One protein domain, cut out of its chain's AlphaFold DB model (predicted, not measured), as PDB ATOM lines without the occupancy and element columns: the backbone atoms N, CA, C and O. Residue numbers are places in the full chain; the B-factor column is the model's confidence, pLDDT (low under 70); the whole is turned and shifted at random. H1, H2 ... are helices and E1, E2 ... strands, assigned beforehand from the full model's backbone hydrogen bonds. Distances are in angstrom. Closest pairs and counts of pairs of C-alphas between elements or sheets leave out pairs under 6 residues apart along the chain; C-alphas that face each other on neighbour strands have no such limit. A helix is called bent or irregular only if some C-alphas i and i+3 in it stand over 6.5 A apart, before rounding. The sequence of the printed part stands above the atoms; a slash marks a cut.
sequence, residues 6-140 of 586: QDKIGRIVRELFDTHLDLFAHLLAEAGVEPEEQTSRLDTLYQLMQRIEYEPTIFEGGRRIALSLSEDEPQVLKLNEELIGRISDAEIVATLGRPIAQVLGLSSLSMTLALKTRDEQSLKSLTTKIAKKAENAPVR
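AT A GLANCE: This is residues 6 to 140 of the 586 residues of an uncharacterized protein of Bradymonadales bacterium V1718 (UniProt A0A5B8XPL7). A long bent helix, H1, and H2, which folds back beside its second arm, run along the length of the domain, with a small sheet at the end that H2 runs toward. The short helices H4, H5 and H6 pack into a cluster, with H5 near the middle, and H7 packs along H1b at the end away from the sheet. The printed part has 135 residues, mostly helix, in the order H1 H2 E1 E2 E3 H3 H4 H5 H6 H7; the mixed sheet has the order E1 E3 E2. It is compact, with a radius of gyration of the C-alphas of 15.0 A and spans of 44 by 32 by 25 A.

HOW THE PARTS SIT: H1, residues 6 to 30, was assigned as one helix by its hydrogen bonds but is bent, with C-alphas 19 and 22 7.4 A apart; its arms H1a, residues 6 to 19, and H1b, residues 22 to 30, stand at a steep tilt of 56 degrees. H2, residues 35 to 50, forms a helical hairpin with H1b, which it touches with residues 35 to 42 alone; the closest C-alphas, of Leu 28 and Gln 38, are 6.3 A apart. E1, residues 53 to 55, is parallel to E3, residues 77 to 80, with N 53 and O 77 2.9 A apart, within hydrogen-bond range. E2, residues 67 to 69, and E3 form an antiparallel hairpin, with N 78 and O 68 at 2.8 A. H3, residues 81 to 84, only grazes the sheet and touches no helix. H4, residues 89 to 95, only just touches H1a, with 3 pairs of C-alphas within 8 A, the closest those of Ile 12 and Val 93 at 7.2 A. H5, residues 97 to 104, touches H2, the closest C-alphas being those of Arg 41 and Leu 104 at 5.6 A, and grazes the sheet with residues 98 to 103. H6, residues 108 to 116, touches H5 at a steep tilt of 62 degrees, with the C-alphas of Gly 97 and Thr 112 closest at 4.9 A. H6 touches H4 at a shallow tilt of 9 degrees, opposite ways, with the C-alphas of Ala 94 and Thr 112 closest at 6.0 A. H7, residues 120 to 131, touches H1b at a shallow tilt of 23 degrees, the same way, with the C-alphas of Leu 23 and Thr 127 closest at 5.6 A. Of the six touching helix pairs two are at a shallow tilt, only just a mostly crossed packing. Every O i to N i+4 pair is within hydrogen-bond range in H1a, H1b, H2, H4, H5, H6 and H7; H3 is too short for one.

IN THESE COORDINATES: H1a begins at C-alpha 6, (15.598, -39.260, 32.383), and measures 19.9 A; H1b measures 12.5 A. H2, 22.6 A long, ends at C-alpha 50, (17.515, -42.998, 21.750). H6 measures 12.3 A, and H7, 16.0 A long, ends at C-alpha 131, (18.371, -23.807, 1.590).

THE WHOLE: The C-alphas farthest apart, of Gly 62 and Lys 132, are 44.7 A apart. The printed part has no cut. The link from E1 to E2, 11 residues, is long. The mean pLDDT of the printed part is 86.3, and residue 118 alone is under 70.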
ATOM      1  N   GLN A   6      15.767 -38.465  33.597       83.88
ATOM      2  CA  GLN A   6      15.598 -39.260  32.383       83.88
ATOM      3  C   GLN A   6      14.371 -38.810  31.581       83.88
ATOM      4  O   GLN A   6      14.477 -38.628  30.369       83.88
ATOM      5  N   ASP A   7      13.239 -38.552  32.249       79.12
ATOM      6  CA  ASP A   7      12.039 -38.021  31.587       79.12
ATOM      7  C   ASP A   7      12.327 -36.636  30.975       79.12
ATOM      8  O   ASP A   7      11.961 -36.369  29.826       79.12
ATOM      9  N   LYS A   8      13.068 -35.788  31.705       83.12
ATOM     10  CA  LYS A   8      13.501 -34.459  31.256       83.12
ATOM     11  C   LYS A   8      14.392 -34.523  30.014       83.12
ATOM     12  O   LYS A   8      14.169 -33.786  29.054       83.12
ATOM     13  N   ILE A   9      15.406 -35.391  30.009       85.06
ATOM     14  CA  ILE A   9      16.303 -35.563  28.857       85.06
ATOM     15  C   ILE A   9      15.553 -36.167  27.670       85.06
ATOM     16  O   ILE A   9      15.697 -35.664  26.557       85.06
ATOM     17  N   GLY A  10      14.705 -37.174  27.899       81.56
ATOM     18  CA  GLY A  10      13.864 -37.761  26.857       81.56
ATOM     19  C   GLY A  10      12.956 -36.728  26.183       81.56
ATOM     20  O   GLY A  10      12.883 -36.688  24.953       81.56
ATOM     21  N   ARG A  11      12.332 -35.836  26.968       83.56
ATOM     22  CA  ARG A  11      11.566 -34.687  26.457       83.56
ATOM     23  C   ARG A  11      12.433 -33.770  25.598       83.56
ATOM     24  O   ARG A  11      12.080 -33.515  24.450       83.56
ATOM     25  N   ILE A  12      13.569 -33.313  26.127       84.75
ATOM     26  CA  ILE A  12      14.468 -32.374  25.437       84.75
ATOM     27  C   ILE A  12      14.965 -32.952  24.108       84.75
ATOM     28  O   ILE A  12      14.985 -32.246  23.102       84.75
ATOM     29  N   VAL A  13      15.357 -34.227  24.087       85.12
ATOM     30  CA  VAL A  13      15.822 -34.912  22.875       85.12
ATOM     31  C   VAL A  13      14.703 -34.998  21.837       85.12
ATOM     32  O   VAL A  13      14.929 -34.674  20.674       85.12
ATOM     33  N   ARG A  14      13.488 -35.383  22.241       79.12
ATOM     34  CA  ARG A  14      12.339 -35.465  21.327       79.12
ATOM     35  C   ARG A  14      11.981 -34.099  20.743       79.12
ATOM     36  O   ARG A  14      11.926 -33.967  19.524       79.12
ATOM     37  N   GLU A  15      11.825 -33.088  21.602       79.69
ATOM     38  CA  GLU A  15      11.563 -31.700  21.192       79.69
ATOM     39  C   GLU A  15      12.641 -31.199  20.226       79.69
ATOM     40  O   GLU A  15      12.328 -30.545  19.231       79.69
ATOM     41  N   LEU A  16      13.910 -31.534  20.488       85.75
ATOM     42  CA  LEU A  16      15.023 -31.167  19.628       85.75
ATOM     43  C   LEU A  16      14.880 -31.765  18.226       85.75
ATOM     44  O   LEU A  16      15.019 -31.031  17.253       85.75
ATOM     45  N   PHE A  17      14.599 -33.062  18.100       83.38
ATOM     46  CA  PHE A  17      14.447 -33.682  16.781       83.38
ATOM     47  C   PHE A  17      13.204 -33.195  16.046       83.38
ATOM     48  O   PHE A  17      13.305 -32.878  14.866       83.38
ATOM     49  N   ASP A  18      12.069 -33.059  16.729       77.00
ATOM     50  CA  ASP A  18      10.845 -32.567  16.090       77.00
ATOM     51  C   ASP A  18      11.005 -31.124  15.564       77.00
ATOM     52  O   ASP A  18      10.343 -30.742  14.605       77.00
ATOM     53  N   THR A  19      11.917 -30.324  16.138       78.94
ATOM     54  CA  THR A  19      12.136 -28.922  15.730       78.94
ATOM     55  C   THR A  19      13.374 -28.681  14.857       78.94
ATOM     56  O   THR A  19      13.374 -27.747  14.056       78.94
ATOM     57  N   HIS A  20      14.441 -29.477  14.999       86.81
ATOM     58  CA  HIS A  20      15.743 -29.219  14.364       86.81
ATOM     59  C   HIS A  20      16.161 -30.270  13.330       86.81
ATOM     60  O   HIS A  20      17.152 -30.040  12.636       86.81
ATOM     61  N   LEU A  21      15.444 -31.391  13.179       87.00
ATOM     62  CA  LEU A  21      15.834 -32.439  12.226       87.00
ATOM     63  C   LEU A  21      15.908 -31.910  10.785       87.00
ATOM     64  O   LEU A  21      16.913 -32.126  10.105       87.00
ATOM     65  N   ASP A  22      14.922 -31.112  10.366       85.25
ATOM     66  CA  ASP A  22      14.944 -30.440   9.062       85.25
ATOM     67  C   ASP A  22      16.146 -29.500   8.930       85.25
ATOM     68  O   ASP A  22      16.800 -29.450   7.888       85.25
ATOM     69  N   LEU A  23      16.480 -28.760   9.990       88.81
ATOM     70  CA  LEU A  23      17.645 -27.882   9.989       88.81
ATOM     71  C   LEU A  23      18.951 -28.669   9.830       88.81
ATOM     72  O   LEU A  23      19.831 -28.231   9.089       88.81
ATOM     73  N   PHE A  24      19.079 -29.826  10.477       91.31
ATOM     74  CA  PHE A  24      20.252 -30.685  10.325       91.31
ATOM     75  C   PHE A  24      20.400 -31.188   8.889       91.31
ATOM     76  O   PHE A  24      21.501 -31.112   8.344       91.31
ATOM     77  N   ALA A  25      19.306 -31.606   8.245       90.31
ATOM     78  CA  ALA A  25      19.324 -31.997   6.837       90.31
ATOM     79  C   ALA A  25      19.783 -30.847   5.923       90.31
ATOM     80  O   ALA A  25      20.641 -31.031   5.062       90.31
ATOM     81  N   HIS A  26      19.291 -29.628   6.161       90.31
ATOM     82  CA  HIS A  26      19.711 -28.449   5.399       90.31
ATOM     83  C   HIS A  26      21.188 -28.092   5.618       90.31
ATOM     84  O   HIS A  26      21.868 -27.718   4.664       90.31
ATOM     85  N   LEU A  27      21.704 -28.215   6.846       90.94
ATOM     86  CA  LEU A  27      23.121 -27.974   7.140       90.94
ATOM     87  C   LEU A  27      24.035 -29.001   6.460       90.94
ATOM     88  O   LEU A  27      25.107 -28.637   5.981       90.94
ATOM     89  N   LEU A  28      23.622 -30.269   6.396       92.81
ATOM     90  CA  LEU A  28      24.350 -31.301   5.655       92.81
ATOM     91  C   LEU A  28      24.327 -31.027   4.144       92.81
ATOM     92  O   LEU A  28      25.351 -31.162   3.479       92.81
ATOM     93  N   ALA A  29      23.185 -30.583   3.617       91.31
ATOM     94  CA  ALA A  29      23.041 -30.214   2.213       91.31
ATOM     95  C   ALA A  29      23.875 -28.973   1.824       91.31
ATOM     96  O   ALA A  29      24.425 -28.923   0.725       91.31
ATOM     97  N   GLU A  30      24.019 -27.983   2.716       91.75
ATOM     98  CA  GLU A  30      24.960 -26.853   2.553       91.75
ATOM     99  C   GLU A  30      26.422 -27.300   2.623       91.75
ATOM    100  O   GLU A  30      27.265 -26.727   1.942       91.75
ATOM    101  N   ALA A  31      26.729 -28.344   3.394       89.38
ATOM    102  CA  ALA A  31      28.070 -28.919   3.469       89.38
ATOM    103  C   ALA A  31      28.428 -29.838   2.281       89.38
ATOM    104  O   ALA A  31      29.494 -30.455   2.309       89.38
ATOM    105  N   GLY A  32      27.559 -29.956   1.268       89.62
ATOM    106  CA  GLY A  32      27.798 -30.782   0.079       89.62
ATOM    107  C   GLY A  32      27.654 -32.288   0.316       89.62
ATOM    108  O   GLY A  32      28.192 -33.086  -0.444       89.62
ATOM    109  N   VAL A  33      26.954 -32.706   1.378       92.94
ATOM    110  CA  VAL A  33      26.730 -34.130   1.676       92.94
ATOM    111  C   VAL A  33      25.648 -34.688   0.748       92.94
ATOM    112  O   VAL A  33      24.596 -34.068   0.566       92.94
ATOM    113  N   GLU A  34      25.886 -35.854   0.152       93.00
ATOM    114  CA  GLU A  34      24.924 -36.520  -0.739       93.00
ATOM    115  C   GLU A  34      23.708 -37.064   0.030       93.00
ATOM    116  O   GLU A  34      23.869 -37.490   1.175       93.00
ATOM    117  N   PRO A  35      22.498 -37.117  -0.563       90.94
ATOM    118  CA  PRO A  35      21.275 -37.509   0.146       90.94
ATOM    119  C   PRO A  35      21.356 -38.847   0.899       90.94
ATOM    120  O   PRO A  35      20.945 -38.926   2.050       90.94
ATOM    121  N   GLU A  36      21.937 -39.893   0.307       92.12
ATOM    122  CA  GLU A  36      22.086 -41.194   0.986       92.12
ATOM    123  C   GLU A  36      22.964 -41.094   2.243       92.12
ATOM    124  O   GLU A  36      22.670 -41.691   3.282       92.12
ATOM    125  N   GLU A  37      24.022 -40.286   2.171       92.50
ATOM    126  CA  GLU A  37      24.911 -40.036   3.298       92.50
ATOM    127  C   GLU A  37      24.258 -39.111   4.338       92.50
ATOM    128  O   GLU A  37      24.441 -39.326   5.539       92.50
ATOM    129  N   GLN A  38      23.431 -38.145   3.912       93.31
ATOM    130  CA  GLN A  38      22.606 -37.345   4.821       93.31
ATOM    131  C   GLN A  38      21.682 -38.254   5.644       93.31
ATOM    132  O   GLN A  38      21.683 -38.162   6.871       93.31
ATOM    133  N   THR A  39      20.954 -39.168   4.988       92.25
ATOM    134  CA  THR A  39      20.068 -40.129   5.658       92.25
ATOM    135  C   THR A  39      20.837 -40.977   6.662       92.25
ATOM    136  O   THR A  39      20.426 -41.069   7.812       92.25
ATOM    137  N   SER A  40      21.977 -41.549   6.262       93.25
ATOM    138  CA  SER A  40      22.799 -42.401   7.132       93.25
ATOM    139  C   SER A  40      23.292 -41.669   8.391       93.25
ATOM    140  O   SER A  40      23.180 -42.181   9.511       93.25
ATOM    141  N   ARG A  41      23.786 -40.432   8.242       93.38
ATOM    142  CA  ARG A  41      24.269 -39.621   9.374       93.38
ATOM    143  C   ARG A  41      23.134 -39.189  10.305       93.38
ATOM    144  O   ARG A  41      23.300 -39.238  11.524       93.38
ATOM    145  N   LEU A  42      21.987 -38.787   9.754       92.75
ATOM    146  CA  LEU A  42      20.801 -38.433  10.541       92.75
ATOM    147  C   LEU A  42      20.226 -39.651  11.276       92.75
ATOM    148  O   LEU A  42      19.852 -39.531  12.441       92.75
ATOM    149  N   ASP A  43      20.210 -40.818  10.632       92.06
ATOM    150  CA  ASP A  43      19.749 -42.076  11.226       92.06
ATOM    151  C   ASP A  43      20.639 -42.501  12.398       92.06
ATOM    152  O   ASP A  43      20.145 -42.770  13.493       92.06
ATOM    153  N   THR A  44      21.962 -42.440  12.208       91.12
ATOM    154  CA  THR A  44      22.957 -42.706  13.258       91.12
ATOM    155  C   THR A  44      22.776 -41.760  14.442       91.12
ATOM    156  O   THR A  44      22.759 -42.192  15.596       91.12
ATOM    157  N   LEU A  45      22.589 -40.463  14.170       91.69
ATOM    158  CA  LEU A  45      22.343 -39.470  15.211       91.69
ATOM    159  C   LEU A  45      21.054 -39.769  15.985       91.69
ATOM    160  O   LEU A  45      21.032 -39.666  17.212       91.69
ATOM    161  N   TYR A  46      19.985 -40.136  15.281       89.12
ATOM    162  CA  TYR A  46      18.709 -40.446  15.907       89.12
ATOM    163  C   TYR A  46      18.816 -41.686  16.804       89.12
ATOM    164  O   TYR A  46      18.409 -41.635  17.963       89.12
ATOM    165  N   GLN A  47      19.437 -42.769  16.323       88.50
ATOM    166  CA  GLN A  47      19.665 -43.988  17.109       88.50
ATOM    167  C   GLN A  47      20.517 -43.734  18.356       88.50
ATOM    168  O   GLN A  47      20.187 -44.229  19.435       88.50
ATOM    169  N   LEU A  48      21.583 -42.939  18.222       89.19
ATOM    170  CA  LEU A  48      22.453 -42.558  19.333       89.19
ATOM    171  C   LEU A  48      21.659 -41.866  20.449       89.19
ATOM    172  O   LEU A  48      21.808 -42.185  21.627       89.19
ATOM    173  N   MET A  49      20.786 -40.933  20.076       88.62
ATOM    174  CA  MET A  49      20.004 -40.143  21.025       88.62
ATOM    175  C   MET A  49      18.862 -40.927  21.686       88.62
ATOM    176  O   MET A  49      18.390 -40.530  22.748       88.62
ATOM    177  N   GLN A  50      18.445 -42.058  21.107       82.56
ATOM    178  CA  GLN A  50      17.515 -42.998  21.750       82.56
ATOM    179  C   GLN A  50      18.202 -43.904  22.786       82.56
ATOM    180  O   GLN A  50      17.524 -44.538  23.591       82.56
ATOM    181  N   ARG A  51      19.540 -43.985  22.782       84.44
ATOM    182  CA  ARG A  51      20.333 -44.908  23.614       84.44
ATOM    183  C   ARG A  51      21.298 -44.172  24.543       84.44
ATOM    184  O   ARG A  51      22.442 -44.582  24.708       84.44
ATOM    185  N   ILE A  52      20.847 -43.067  25.133       88.19
ATOM    186  CA  ILE A  52      21.658 -42.310  26.090       88.19
ATOM    187  C   ILE A  52      21.842 -43.141  27.365       88.19
ATOM    188  O   ILE A  52      20.867 -43.515  28.017       88.19
ATOM    189  N   GLU A  53      23.094 -43.398  27.733       89.81
ATOM    190  CA  GLU A  53      23.459 -44.025  29.000       89.81
ATOM    191  C   GLU A  53      23.646 -42.958  30.077       89.81
ATOM    192  O   GLU A  53      24.341 -41.959  29.878       89.81
ATOM    193  N   TYR A  54      23.042 -43.175  31.241       89.94
ATOM    194  CA  TYR A  54      23.136 -42.259  32.370       89.94
ATOM    195  C   TYR A  54      24.166 -42.782  33.369       89.94
ATOM    196  O   TYR A  54      24.023 -43.880  33.906       89.94
ATOM    197  N   GLU A  55      25.209 -41.994  33.620       90.56
ATOM    198  CA  GLU A  55      26.248 -42.310  34.597       90.56
ATOM    199  C   GLU A  55      26.235 -41.270  35.729       90.56
ATOM    200  O   GLU A  55      26.155 -40.067  35.454       90.56
ATOM    201  N   PRO A  56      26.398 -41.677  37.007       87.81
ATOM    202  CA  PRO A  56      26.422 -40.731  38.125       87.81
ATOM    203  C   PRO A  56      27.481 -39.636  37.938       87.81
ATOM    204  O   PRO A  56      27.252 -38.455  38.217       87.81
ATOM    205  N   THR A  57      28.656 -40.031  37.435       90.12
ATOM    206  CA  THR A  57      29.801 -39.156  37.181       90.12
ATOM    207  C   THR A  57      30.591 -39.637  35.961       90.12
ATOM    208  O   THR A  57      30.923 -40.814  35.894       90.12
ATOM    209  N   ILE A  58      30.996 -38.720  35.079       89.12
ATOM    210  CA  ILE A  58      31.881 -38.978  33.930       89.12
ATOM    211  C   ILE A  58      33.139 -38.111  34.046       89.12
ATOM    212  O   ILE A  58      33.044 -36.913  34.352       89.12
ATOM    213  N   PHE A  59      34.306 -38.699  33.770       88.38
ATOM    214  CA  PHE A  59      35.601 -38.019  33.791       88.38
ATOM    215  C   PHE A  59      36.385 -38.241  32.493       88.38
ATOM    216  O   PHE A  59      36.485 -39.361  32.007       88.38
ATOM    217  N   GLU A  60      37.017 -37.183  31.986       85.38
ATOM    218  CA  GLU A  60      37.937 -37.212  30.847       85.38
ATOM    219  C   GLU A  60      39.214 -36.451  31.231       85.38
ATOM    220  O   GLU A  60      39.161 -35.310  31.703       85.38
ATOM    221  N   GLY A  61      40.379 -37.099  31.127       82.25
ATOM    222  CA  GLY A  61      41.661 -36.496  31.522       82.25
ATOM    223  C   GLY A  61      41.714 -36.022  32.985       82.25
ATOM    224  O   GLY A  61      42.352 -35.015  33.287       82.25
ATOM    225  N   GLY A  62      40.991 -36.697  33.888       85.38
ATOM    226  CA  GLY A  62      40.876 -36.325  35.306       85.38
ATOM    227  C   GLY A  62      39.942 -35.140  35.590       85.38
ATOM    228  O   GLY A  62      39.813 -34.730  36.742       85.38
ATOM    229  N   ARG A  63      39.273 -34.585  34.571       87.69
ATOM    230  CA  ARG A  63      38.267 -33.527  34.720       87.69
ATOM    231  C   ARG A  63      36.876 -34.099  34.555       87.69
ATOM    232  O   ARG A  63      36.642 -34.949  33.707       87.69
ATOM    233  N   ARG A  64      35.939 -33.597  35.351       87.25
ATOM    234  CA  ARG A  64      34.536 -33.972  35.226       87.25
ATOM    235  C   ARG A  64      33.935 -33.336  33.971       87.25
ATOM    236  O   ARG A  64      34.079 -32.129  33.781       87.25
ATOM    237  N   ILE A  65      33.255 -34.130  33.151       88.31
ATOM    238  CA  ILE A  65      32.616 -33.684  31.905       88.31
ATOM    239  C   ILE A  65      31.118 -33.995  31.912       88.31
ATOM    240  O   ILE A  65      30.669 -34.886  32.632       88.31
ATOM    241  N   ALA A  66      30.344 -33.228  31.142       85.56
ATOM    242  CA  ALA A  66      28.884 -33.325  31.111       85.56
ATOM    243  C   ALA A  66      28.375 -34.478  30.227       85.56
ATOM    244  O   ALA A  66      27.397 -35.133  30.577       85.56
ATOM    245  N   LEU A  67      29.050 -34.719  29.100       89.31
ATOM    246  CA  LEU A  67      28.701 -35.724  28.099       89.31
ATOM    247  C   LEU A  67      29.979 -36.329  27.522       89.31
ATOM    248  O   LEU A  67      30.941 -35.592  27.300       89.31
ATOM    249  N   SER A  68      29.959 -37.624  27.230       87.50
ATOM    250  CA  SER A  68      31.008 -38.329  26.488       87.50
ATOM    251  C   SER A  68      30.381 -39.184  25.395       87.50
ATOM    252  O   SER A  68      29.317 -39.758  25.606       87.50
ATOM    253  N   LEU A  69      31.029 -39.275  24.238       87.12
ATOM    254  CA  LEU A  69      30.637 -40.178  23.158       87.12
ATOM    255  C   LEU A  69      31.614 -41.355  23.155       87.12
ATOM    256  O   LEU A  69      32.823 -41.122  23.155       87.12
ATOM    257  N   SER A  70      31.119 -42.594  23.197       83.88
ATOM    258  CA  SER A  70      31.993 -43.768  23.124       83.88
ATOM    259  C   SER A  70      32.681 -43.860  21.761       83.88
ATOM    260  O   SER A  70      32.109 -43.494  20.736       83.88
ATOM    261  N   GLU A  71      33.904 -44.389  21.752       80.25
ATOM    262  CA  GLU A  71      34.624 -44.712  20.512       80.25
ATOM    263  C   GLU A  71      34.212 -46.083  19.936       80.25
ATOM    264  O   GLU A  71      34.555 -46.393  18.798       80.25
ATOM    265  N   ASP A  72      33.460 -46.887  20.699       76.62
ATOM    266  CA  ASP A  72      32.946 -48.199  20.286       76.62
ATOM    267  C   ASP A  72      31.841 -48.090  19.216       76.62
ATOM    268  O   ASP A  72      31.086 -47.116  19.194       76.62
ATOM    269  N   GLU A  73      31.706 -49.113  18.361       75.00
ATOM    270  CA  GLU A  73      30.573 -49.274  17.435       75.00
ATOM    271  C   GLU A  73      29.584 -50.338  17.960       75.00
ATOM    272  O   GLU A  73      29.989 -51.484  18.181       75.00
ATOM    273  N   PRO A  74      28.282 -50.022  18.130       72.00
ATOM    274  CA  PRO A  74      27.650 -48.723  17.889       72.00
ATOM    275  C   PRO A  74      28.032 -47.677  18.949       72.00
ATOM    276  O   PRO A  74      28.167 -48.004  20.127       72.00
ATOM    277  N   GLN A  75      28.146 -46.416  18.522       82.75
ATOM    278  CA  GLN A  75      28.438 -45.297  19.421       82.75
ATOM    279  C   GLN A  75      27.311 -45.111  20.445       82.75
ATOM    280  O   GLN A  75      26.130 -45.251  20.120       82.75
ATOM    281  N   VAL A  76      27.684 -44.757  21.674       86.81
ATOM    282  CA  VAL A  76      26.784 -44.532  22.808       86.81
ATOM    283  C   VAL A  76      27.098 -43.184  23.446       86.81
ATOM    284  O   VAL A  76      28.255 -42.860  23.731       86.81
ATOM    285  N   LEU A  77      26.057 -42.382  23.676       89.81
ATOM    286  CA  LEU A  77      26.173 -41.096  24.353       89.81
ATOM    287  C   LEU A  77      25.996 -41.304  25.857       89.81
ATOM    288  O   LEU A  77      24.923 -41.685  26.312       89.81
ATOM    289  N   LYS A  78      27.044 -41.019  26.627       90.81
ATOM    290  CA  LYS A  78      27.055 -41.107  28.089       90.81
ATOM    291  C   LYS A  78      26.824 -39.736  28.706       90.81
ATOM    292  O   LYS A  78      27.494 -38.770  28.331       90.81
ATOM    293  N   LEU A  79      25.917 -39.651  29.674       91.50
ATOM    294  CA  LEU A  79      25.468 -38.408  30.297       91.50
ATOM    295  C   LEU A  79      25.731 -38.397  31.808       91.50
ATOM    296  O   LEU A  79      25.352 -39.318  32.522       91.50
ATOM    297  N   ASN A  80      26.391 -37.337  32.294       91.31
ATOM    298  CA  ASN A  80      26.747 -37.163  33.707       91.31
ATOM    299  C   ASN A  80      25.557 -36.610  34.498       91.31
ATOM    300  O   ASN A  80      25.293 -35.402  34.451       91.31
ATOM    301  N   GLU A  81      24.860 -37.473  35.233       90.06
ATOM    302  CA  GLU A  81      23.609 -37.126  35.916       90.06
ATOM    303  C   GLU A  81      23.768 -35.953  36.888       90.06
ATOM    304  O   GLU A  81      22.944 -35.039  36.901       90.06
ATOM    305  N   GLU A  82      24.848 -35.916  37.673       87.25
ATOM    306  CA  GLU A  82      25.020 -34.868  38.686       87.25
ATOM    307  C   GLU A  82      25.244 -33.477  38.072       87.25
ATOM    308  O   GLU A  82      24.814 -32.473  38.643       87.25
ATOM    309  N   LEU A  83      25.955 -33.396  36.939       86.56
ATOM    310  CA  LEU A  83      26.202 -32.118  36.266       86.56
ATOM    311  C   LEU A  83      24.972 -31.666  35.490       86.56
ATOM    312  O   LEU A  83      24.586 -30.503  35.576       86.56
ATOM    313  N   ILE A  84      24.355 -32.586  34.750       88.00
ATOM    314  CA  ILE A  84      23.215 -32.279  33.890       88.00
ATOM    315  C   ILE A  84      21.946 -32.015  34.715       88.00
ATOM    316  O   ILE A  84      21.147 -31.148  34.364       88.00
ATOM    317  N   GLY A  85      21.790 -32.671  35.867       82.88
ATOM    318  CA  GLY A  85      20.665 -32.450  36.775       82.88
ATOM    319  C   GLY A  85      20.617 -31.055  37.409       82.88
ATOM    320  O   GLY A  85      19.573 -30.661  37.919       82.88
ATOM    321  N   ARG A  86      21.715 -30.286  37.370       84.19
ATOM    322  CA  ARG A  86      21.813 -28.948  37.985       84.19
ATOM    323  C   ARG A  86      21.657 -27.789  37.002       84.19
ATOM    324  O   ARG A  86      21.694 -26.639  37.433       84.19
ATOM    325  N   ILE A  87      21.519 -28.072  35.710       87.06
ATOM    326  CA  ILE A  87      21.504 -27.052  34.656       87.06
ATOM    327  C   ILE A  87      20.123 -26.909  34.008       87.06
ATOM    328  O   ILE A  87      19.261 -27.796  34.068       87.06
ATOM    329  N   SER A  88      19.905 -25.748  33.396       86.25
ATOM    330  CA  SER A  88      18.661 -25.414  32.700       86.25
ATOM    331  C   SER A  88      18.507 -26.192  31.389       86.25
ATOM    332  O   SER A  88      19.491 -26.594  30.771       86.25
ATOM    333  N   ASP A  89      17.277 -26.344  30.895       85.31
ATOM    334  CA  ASP A  89      16.988 -27.025  29.621       85.31
ATOM    335  C   ASP A  89      17.769 -26.418  28.447       85.31
ATOM    336  O   ASP A  89      18.143 -27.115  27.506       85.31
ATOM    337  N   ALA A  90      18.008 -25.103  28.485       84.06
ATOM    338  CA  ALA A  90      18.807 -24.381  27.496       84.06
ATOM    339  C   ALA A  90      20.267 -24.837  27.483       84.06
ATOM    340  O   ALA A  90      20.849 -25.045  26.418       84.06
ATOM    341  N   GLU A  91      20.846 -25.025  28.662       86.06
ATOM    342  CA  GLU A  91      22.221 -25.486  28.804       86.06
ATOM    343  C   GLU A  91      22.351 -26.957  28.409       86.06
ATOM    344  O   GLU A  91      23.319 -27.300  27.739       86.06
ATOM    345  N   ILE A  92      21.355 -27.795  28.718       87.56
ATOM    346  CA  ILE A  92      21.311 -29.202  28.282       87.56
ATOM    347  C   ILE A  92      21.334 -29.299  26.754       87.56
ATOM    348  O   ILE A  92      22.141 -30.027  26.186       87.56
ATOM    349  N   VAL A  93      20.496 -28.530  26.055       87.38
ATOM    350  CA  VAL A  93      20.516 -28.523  24.582       87.38
ATOM    351  C   VAL A  93      21.868 -28.044  24.046       87.38
ATOM    352  O   VAL A  93      22.389 -28.596  23.077       87.38
ATOM    353  N   ALA A  94      22.483 -27.051  24.693       85.50
ATOM    354  CA  ALA A  94      23.795 -26.566  24.288       85.50
ATOM    355  C   ALA A  94      24.907 -27.614  24.482       85.50
ATOM    356  O   ALA A  94      25.818 -27.675  23.649       85.50
ATOM    357  N   THR A  95      24.849 -28.448  25.530       87.25
ATOM    358  CA  THR A  95      25.855 -29.500  25.755       87.25
ATOM    359  C   THR A  95      25.806 -30.589  24.679       87.25
ATOM    360  O   THR A  95      26.863 -31.084  24.286       87.25
ATOM    361  N   LEU A  96      24.627 -30.886  24.116       88.12
ATOM    362  CA  LEU A  96      24.460 -31.846  23.014       88.12
ATOM    363  C   LEU A  96      25.127 -31.400  21.699       88.12
ATOM    364  O   LEU A  96      25.371 -32.227  20.821       88.12
ATOM    365  N   GLY A  97      25.474 -30.117  21.548       88.31
ATOM    366  CA  GLY A  97      25.973 -29.581  20.280       88.31
ATOM    367  C   GLY A  97      27.282 -30.180  19.784       88.31
ATOM    368  O   GLY A  97      27.441 -30.363  18.579       88.31
ATOM    369  N   ARG A  98      28.209 -30.527  20.685       87.31
ATOM    370  CA  ARG A  98      29.469 -31.177  20.291       87.31
ATOM    371  C   ARG A  98      29.237 -32.621  19.811       87.31
ATOM    372  O   ARG A  98      29.678 -32.897  18.697       87.31
ATOM    373  N   PRO A  99      28.537 -33.497  20.559       88.69
ATOM    374  CA  PRO A  99      28.161 -34.825  20.067       88.69
ATOM    375  C   PRO A  99      27.405 -34.793  18.733       88.69
ATOM    376  O   PRO A  99      27.780 -35.502  17.805       88.69
ATOM    377  N   ILE A 100      26.405 -33.914  18.590       91.25
ATOM    378  CA  ILE A 100      25.634 -33.779  17.341       91.25
ATOM    379  C   ILE A 100      26.550 -33.389  16.176       91.25
ATOM    380  O   ILE A 100      26.504 -34.004  15.114       91.25
ATOM    381  N   ALA A 101      27.417 -32.392  16.368       91.00
ATOM    382  CA  ALA A 101      28.347 -31.955  15.332       91.00
ATOM    383  C   ALA A 101      29.332 -33.058  14.918       91.00
ATOM    384  O   ALA A 101      29.629 -33.184  13.732       91.00
ATOM    385  N   GLN A 102      29.814 -33.856  15.877       90.50
ATOM    386  CA  GLN A 102      30.714 -34.981  15.616       90.50
ATOM    387  C   GLN A 102      30.042 -36.052  14.752       90.50
ATOM    388  O   GLN A 102      30.619 -36.438  13.740       90.50
ATOM    389  N   VAL A 103      28.820 -36.473  15.094       90.31
ATOM    390  CA  VAL A 103      28.082 -37.499  14.334       90.31
ATOM    391  C   VAL A 103      27.708 -37.005  12.936       90.31
ATOM    392  O   VAL A 103      27.839 -37.731  11.956       90.31
ATOM    393  N   LEU A 104      27.277 -35.747  12.821       91.06
ATOM    394  CA  LEU A 104      26.890 -35.171  11.532       91.06
ATOM    395  C   LEU A 104      28.091 -34.764  10.662       91.06
ATOM    396  O   LEU A 104      27.917 -34.484   9.477       91.06
ATOM    397  N   GLY A 105      29.309 -34.728  11.213       90.44
ATOM    398  CA  GLY A 105      30.501 -34.243  10.511       90.44
ATOM    399  C   GLY A 105      30.441 -32.744  10.193       90.44
ATOM    400  O   GLY A 105      30.945 -32.307   9.160       90.44
ATOM    401  N   LEU A 106      29.795 -31.959  11.058       91.38
ATOM    402  CA  LEU A 106      29.597 -30.517  10.904       91.38
ATOM    403  C   LEU A 106      30.458 -29.726  11.898       91.38
ATOM    404  O   LEU A 106      30.996 -30.254  12.870       91.38
ATOM    405  N   SER A 107      30.582 -28.415  11.676       89.62
ATOM    406  CA  SER A 107      31.305 -27.539  12.603       89.62
ATOM    407  C   SER A 107      30.577 -27.452  13.957       89.62
ATOM    408  O   SER A 107      29.379 -27.154  14.018       89.62
ATOM    409  N   SER A 108      31.308 -27.666  15.057       85.44
ATOM    410  CA  SER A 108      30.751 -27.597  16.416       85.44
ATOM    411  C   SER A 108      30.200 -26.213  16.749       85.44
ATOM    412  O   SER A 108      29.143 -26.104  17.360       85.44
ATOM    413  N   LEU A 109      30.866 -25.151  16.286       84.12
ATOM    414  CA  LEU A 109      30.419 -23.775  16.481       84.12
ATOM    415  C   LEU A 109      29.080 -23.517  15.773       84.12
ATOM    416  O   LEU A 109      28.166 -22.962  16.383       84.12
ATOM    417  N   SER A 110      28.952 -23.945  14.511       81.62
ATOM    418  CA  SER A 110      27.713 -23.805  13.735       81.62
ATOM    419  C   SER A 110      26.567 -24.558  14.404       81.62
ATOM    420  O   SER A 110      25.475 -24.014  14.540       81.62
ATOM    421  N   MET A 111      26.838 -25.773  14.889       88.25
ATOM    422  CA  MET A 111      25.839 -26.594  15.562       88.25
ATOM    423  C   MET A 111      25.400 -25.984  16.896       88.25
ATOM    424  O   MET A 111      24.210 -25.844  17.153       88.25
ATOM    425  N   THR A 112      26.336 -25.532  17.735       84.19
ATOM    426  CA  THR A 112      25.993 -24.865  18.999       84.19
ATOM    427  C   THR A 112      25.181 -23.584  18.775       84.19
ATOM    428  O   THR A 112      24.297 -23.283  19.574       84.19
ATOM    429  N   LEU A 113      25.446 -22.822  17.710       82.25
ATOM    430  CA  LEU A 113      24.648 -21.641  17.358       82.25
ATOM    431  C   LEU A 113      23.249 -22.018  16.849       82.25
ATOM    432  O   LEU A 113      22.272 -21.383  17.249       82.25
ATOM    433  N   ALA A 114      23.146 -23.062  16.023       85.31
ATOM    434  CA  ALA A 114      21.872 -23.596  15.550       85.31
ATOM    435  C   ALA A 114      20.988 -24.034  16.726       85.31
ATOM    436  O   ALA A 114      19.878 -23.540  16.868       85.31
ATOM    437  N   LEU A 115      21.530 -24.842  17.640       85.88
ATOM    438  CA  LEU A 115      20.824 -25.364  18.818       85.88
ATOM    439  C   LEU A 115      20.423 -24.293  19.843       85.88
ATOM    440  O   LEU A 115      19.494 -24.482  20.628       85.88
ATOM    441  N   LYS A 116      21.122 -23.151  19.862       82.94
ATOM    442  CA  LYS A 116      20.727 -21.989  20.675       82.94
ATOM    443  C   LYS A 116      19.512 -21.257  20.101       82.94
ATOM    444  O   LYS A 116      18.881 -20.486  20.824       82.94
ATOM    445  N   THR A 117      19.186 -21.475  18.831       80.81
ATOM    446  CA  THR A 117      18.035 -20.856  18.171       80.81
ATOM    447  C   THR A 117      16.792 -21.688  18.469       80.81
ATOM    448  O   THR A 117      16.586 -22.730  17.872       80.81
ATOM    449  N   ARG A 118      15.960 -21.242  19.414       69.06
ATOM    450  CA  ARG A 118      14.740 -21.970  19.824       69.06
ATOM    451  C   ARG A 118      13.448 -21.434  19.223       69.06
ATOM    452  O   ARG A 118      12.423 -22.099  19.279       69.06
ATOM    453  N   ASP A 119      13.487 -20.217  18.699       76.06
ATOM    454  CA  ASP A 119      12.327 -19.600  18.074       76.06
ATOM    455  C   ASP A 119      12.066 -20.236  16.702       76.06
ATOM    456  O   ASP A 119      12.943 -20.247  15.837       76.06
ATOM    457  N   GLU A 120      10.855 -20.750  16.497       72.38
ATOM    458  CA  GLU A 120      10.463 -21.470  15.284       72.38
ATOM    459  C   GLU A 120      10.527 -20.569  14.041       72.38
ATOM    460  O   GLU A 120      10.918 -21.018  12.962       72.38
ATOM    461  N   GLN A 121      10.207 -19.275  14.175       76.31
ATOM    462  CA  GLN A 121      10.336 -18.320  13.067       76.31
ATOM    463  C   GLN A 121      11.802 -18.094  12.696       76.31
ATOM    464  O   GLN A 121      12.153 -18.062  11.514       76.31
ATOM    465  N   SER A 122      12.668 -17.976  13.700       81.31
ATOM    466  CA  SER A 122      14.112 -17.868  13.519       81.31
ATOM    467  C   SER A 122      14.692 -19.137  12.896       81.31
ATOM    468  O   SER A 122      15.469 -19.024  11.949       81.31
ATOM    469  N   LEU A 123      14.265 -20.325  13.338       80.88
ATOM    470  CA  LEU A 123      14.639 -21.612  12.743       80.88
ATOM    471  C   LEU A 123      14.190 -21.703  11.282       80.88
ATOM    472  O   LEU A 123      15.025 -21.975  10.423       80.88
ATOM    473  N   LYS A 124      12.930 -21.365  10.967       80.56
ATOM    474  CA  LYS A 124      12.408 -21.306   9.586       80.56
ATOM    475  C   LYS A 124      13.159 -20.300   8.717       80.56
ATOM    476  O   LYS A 124      13.459 -20.562   7.550       80.56
ATOM    477  N   SER A 125      13.495 -19.130   9.261       84.06
ATOM    478  CA  SER A 125      14.317 -18.156   8.542       84.06
ATOM    479  C   SER A 125      15.724 -18.691   8.290       84.06
ATOM    480  O   SER A 125      16.318 -18.342   7.267       84.06
ATOM    481  N   LEU A 126      16.286 -19.449   9.228       83.31
ATOM    482  CA  LEU A 126      17.640 -19.974   9.155       83.31
ATOM    483  C   LEU A 126      17.704 -21.135   8.155       83.31
ATOM    484  O   LEU A 126      18.535 -21.079   7.251       83.31
ATOM    485  N   THR A 127      16.752 -22.074   8.191       84.44
ATOM    486  CA  THR A 127      16.588 -23.113   7.159       84.44
ATOM    487  C   THR A 127      16.384 -22.507   5.778       84.44
ATOM    488  O   THR A 127      17.085 -22.885   4.850       84.44
ATOM    489  N   THR A 128      15.536 -21.483   5.628       84.44
ATOM    490  CA  THR A 128      15.339 -20.807   4.328       84.44
ATOM    491  C   THR A 128      16.621 -20.138   3.810       84.44
ATOM    492  O   THR A 128      16.868 -20.097   2.604       84.44
ATOM    493  N   LYS A 129      17.450 -19.575   4.701       85.38
ATOM    494  CA  LYS A 129      18.739 -18.965   4.325       85.38
ATOM    495  C   LYS A 129      19.763 -20.015   3.899       85.38
ATOM    496  O   LYS A 129      20.496 -19.759   2.948       85.38
ATOM    497  N   ILE A 130      19.795 -21.154   4.586       84.62
ATOM    498  CA  ILE A 130      20.675 -22.286   4.281       84.62
ATOM    499  C   ILE A 130      20.237 -22.972   2.988       84.62
ATOM    500  O   ILE A 130      21.066 -23.204   2.120       84.62
ATOM    501  N   ALA A 131      18.935 -23.189   2.791       81.81
ATOM    502  CA  ALA A 131      18.371 -23.807   1.590       81.81
ATOM    503  C   ALA A 131      18.818 -23.105   0.297       81.81
ATOM    504  O   ALA A 131      19.058 -23.751  -0.713       81.81
ATOM    505  N   LYS A 132      18.985 -21.774   0.328       84.38
ATOM    506  CA  LYS A 132      19.480 -20.987  -0.819       84.38
ATOM    507  C   LYS A 132      20.954 -21.226  -1.156       84.38
ATOM    508  O   LYS A 132      21.386 -20.834  -2.234       84.38
ATOM    509  N   LYS A 133      21.720 -21.768  -0.214       84.50
ATOM    510  CA  LYS A 133      23.151 -22.068  -0.331       84.50
ATOM    511  C   LYS A 133      23.433 -23.565  -0.423       84.50
ATOM    512  O   LYS A 133      24.588 -23.929  -0.588       84.50
ATOM    513  N   ALA A 134      22.404 -24.399  -0.276       82.69
ATOM    514  CA  ALA A 134      22.540 -25.841  -0.314       82.69
ATOM    515  C   ALA A 134      23.090 -26.282  -1.674       82.69
ATOM    516  O   ALA A 134      22.572 -25.877  -2.717       82.69
ATOM    517  N   GLU A 135      24.152 -27.084  -1.651       81.31
ATOM    518  CA  GLU A 135      24.751 -27.648  -2.864       81.31
ATOM    519  C   GLU A 135      23.920 -28.838  -3.366       81.31
ATOM    520  O   GLU A 135      23.770 -29.020  -4.573       81.31
ATOM    521  N   ASN A 136      23.300 -29.571  -2.433       86.81
ATOM    522  CA  ASN A 136      22.434 -30.721  -2.681       86.81
ATOM    523  C   ASN A 136      20.996 -30.494  -2.185       86.81
ATOM    524  O   ASN A 136      20.709 -29.563  -1.431       86.81
ATOM    525  N   ALA A 137      20.068 -31.366  -2.593       86.50
ATOM    526  CA  ALA A 137      18.718 -31.374  -2.032       86.50
ATOM    527  C   ALA A 137      18.746 -31.922  -0.588       86.50
ATOM    528  O   ALA A 137      19.371 -32.962  -0.356       86.50
ATOM    529  N   PRO A 138      18.093 -31.256   0.382       86.62
ATOM    530  CA  PRO A 138      18.005 -31.760   1.747       86.62
ATOM    531  C   PRO A 138      17.059 -32.963   1.821       86.62
ATOM    532  O   PRO A 138      15.969 -32.950   1.242       86.62
ATOM    533  N   VAL A 139      17.477 -33.987   2.562       88.88
ATOM    534  CA  VAL A 139      16.639 -35.141   2.917       88.88
ATOM    535  C   VAL A 139      15.529 -34.722   3.886       88.88
ATOM    536  O   VAL A 139      15.717 -33.814   4.696       88.88
ATOM    537  N   ARG A 140      14.358 -35.366   3.817       85.00
ATOM    538  CA  ARG A 140      13.238 -35.081   4.727       85.00
ATOM    539  C   ARG A 140      13.325 -35.949   5.980       85.00
ATOM    540  O   ARG A 140      13.821 -37.069   5.929       85.00
TER     541      ARG A 140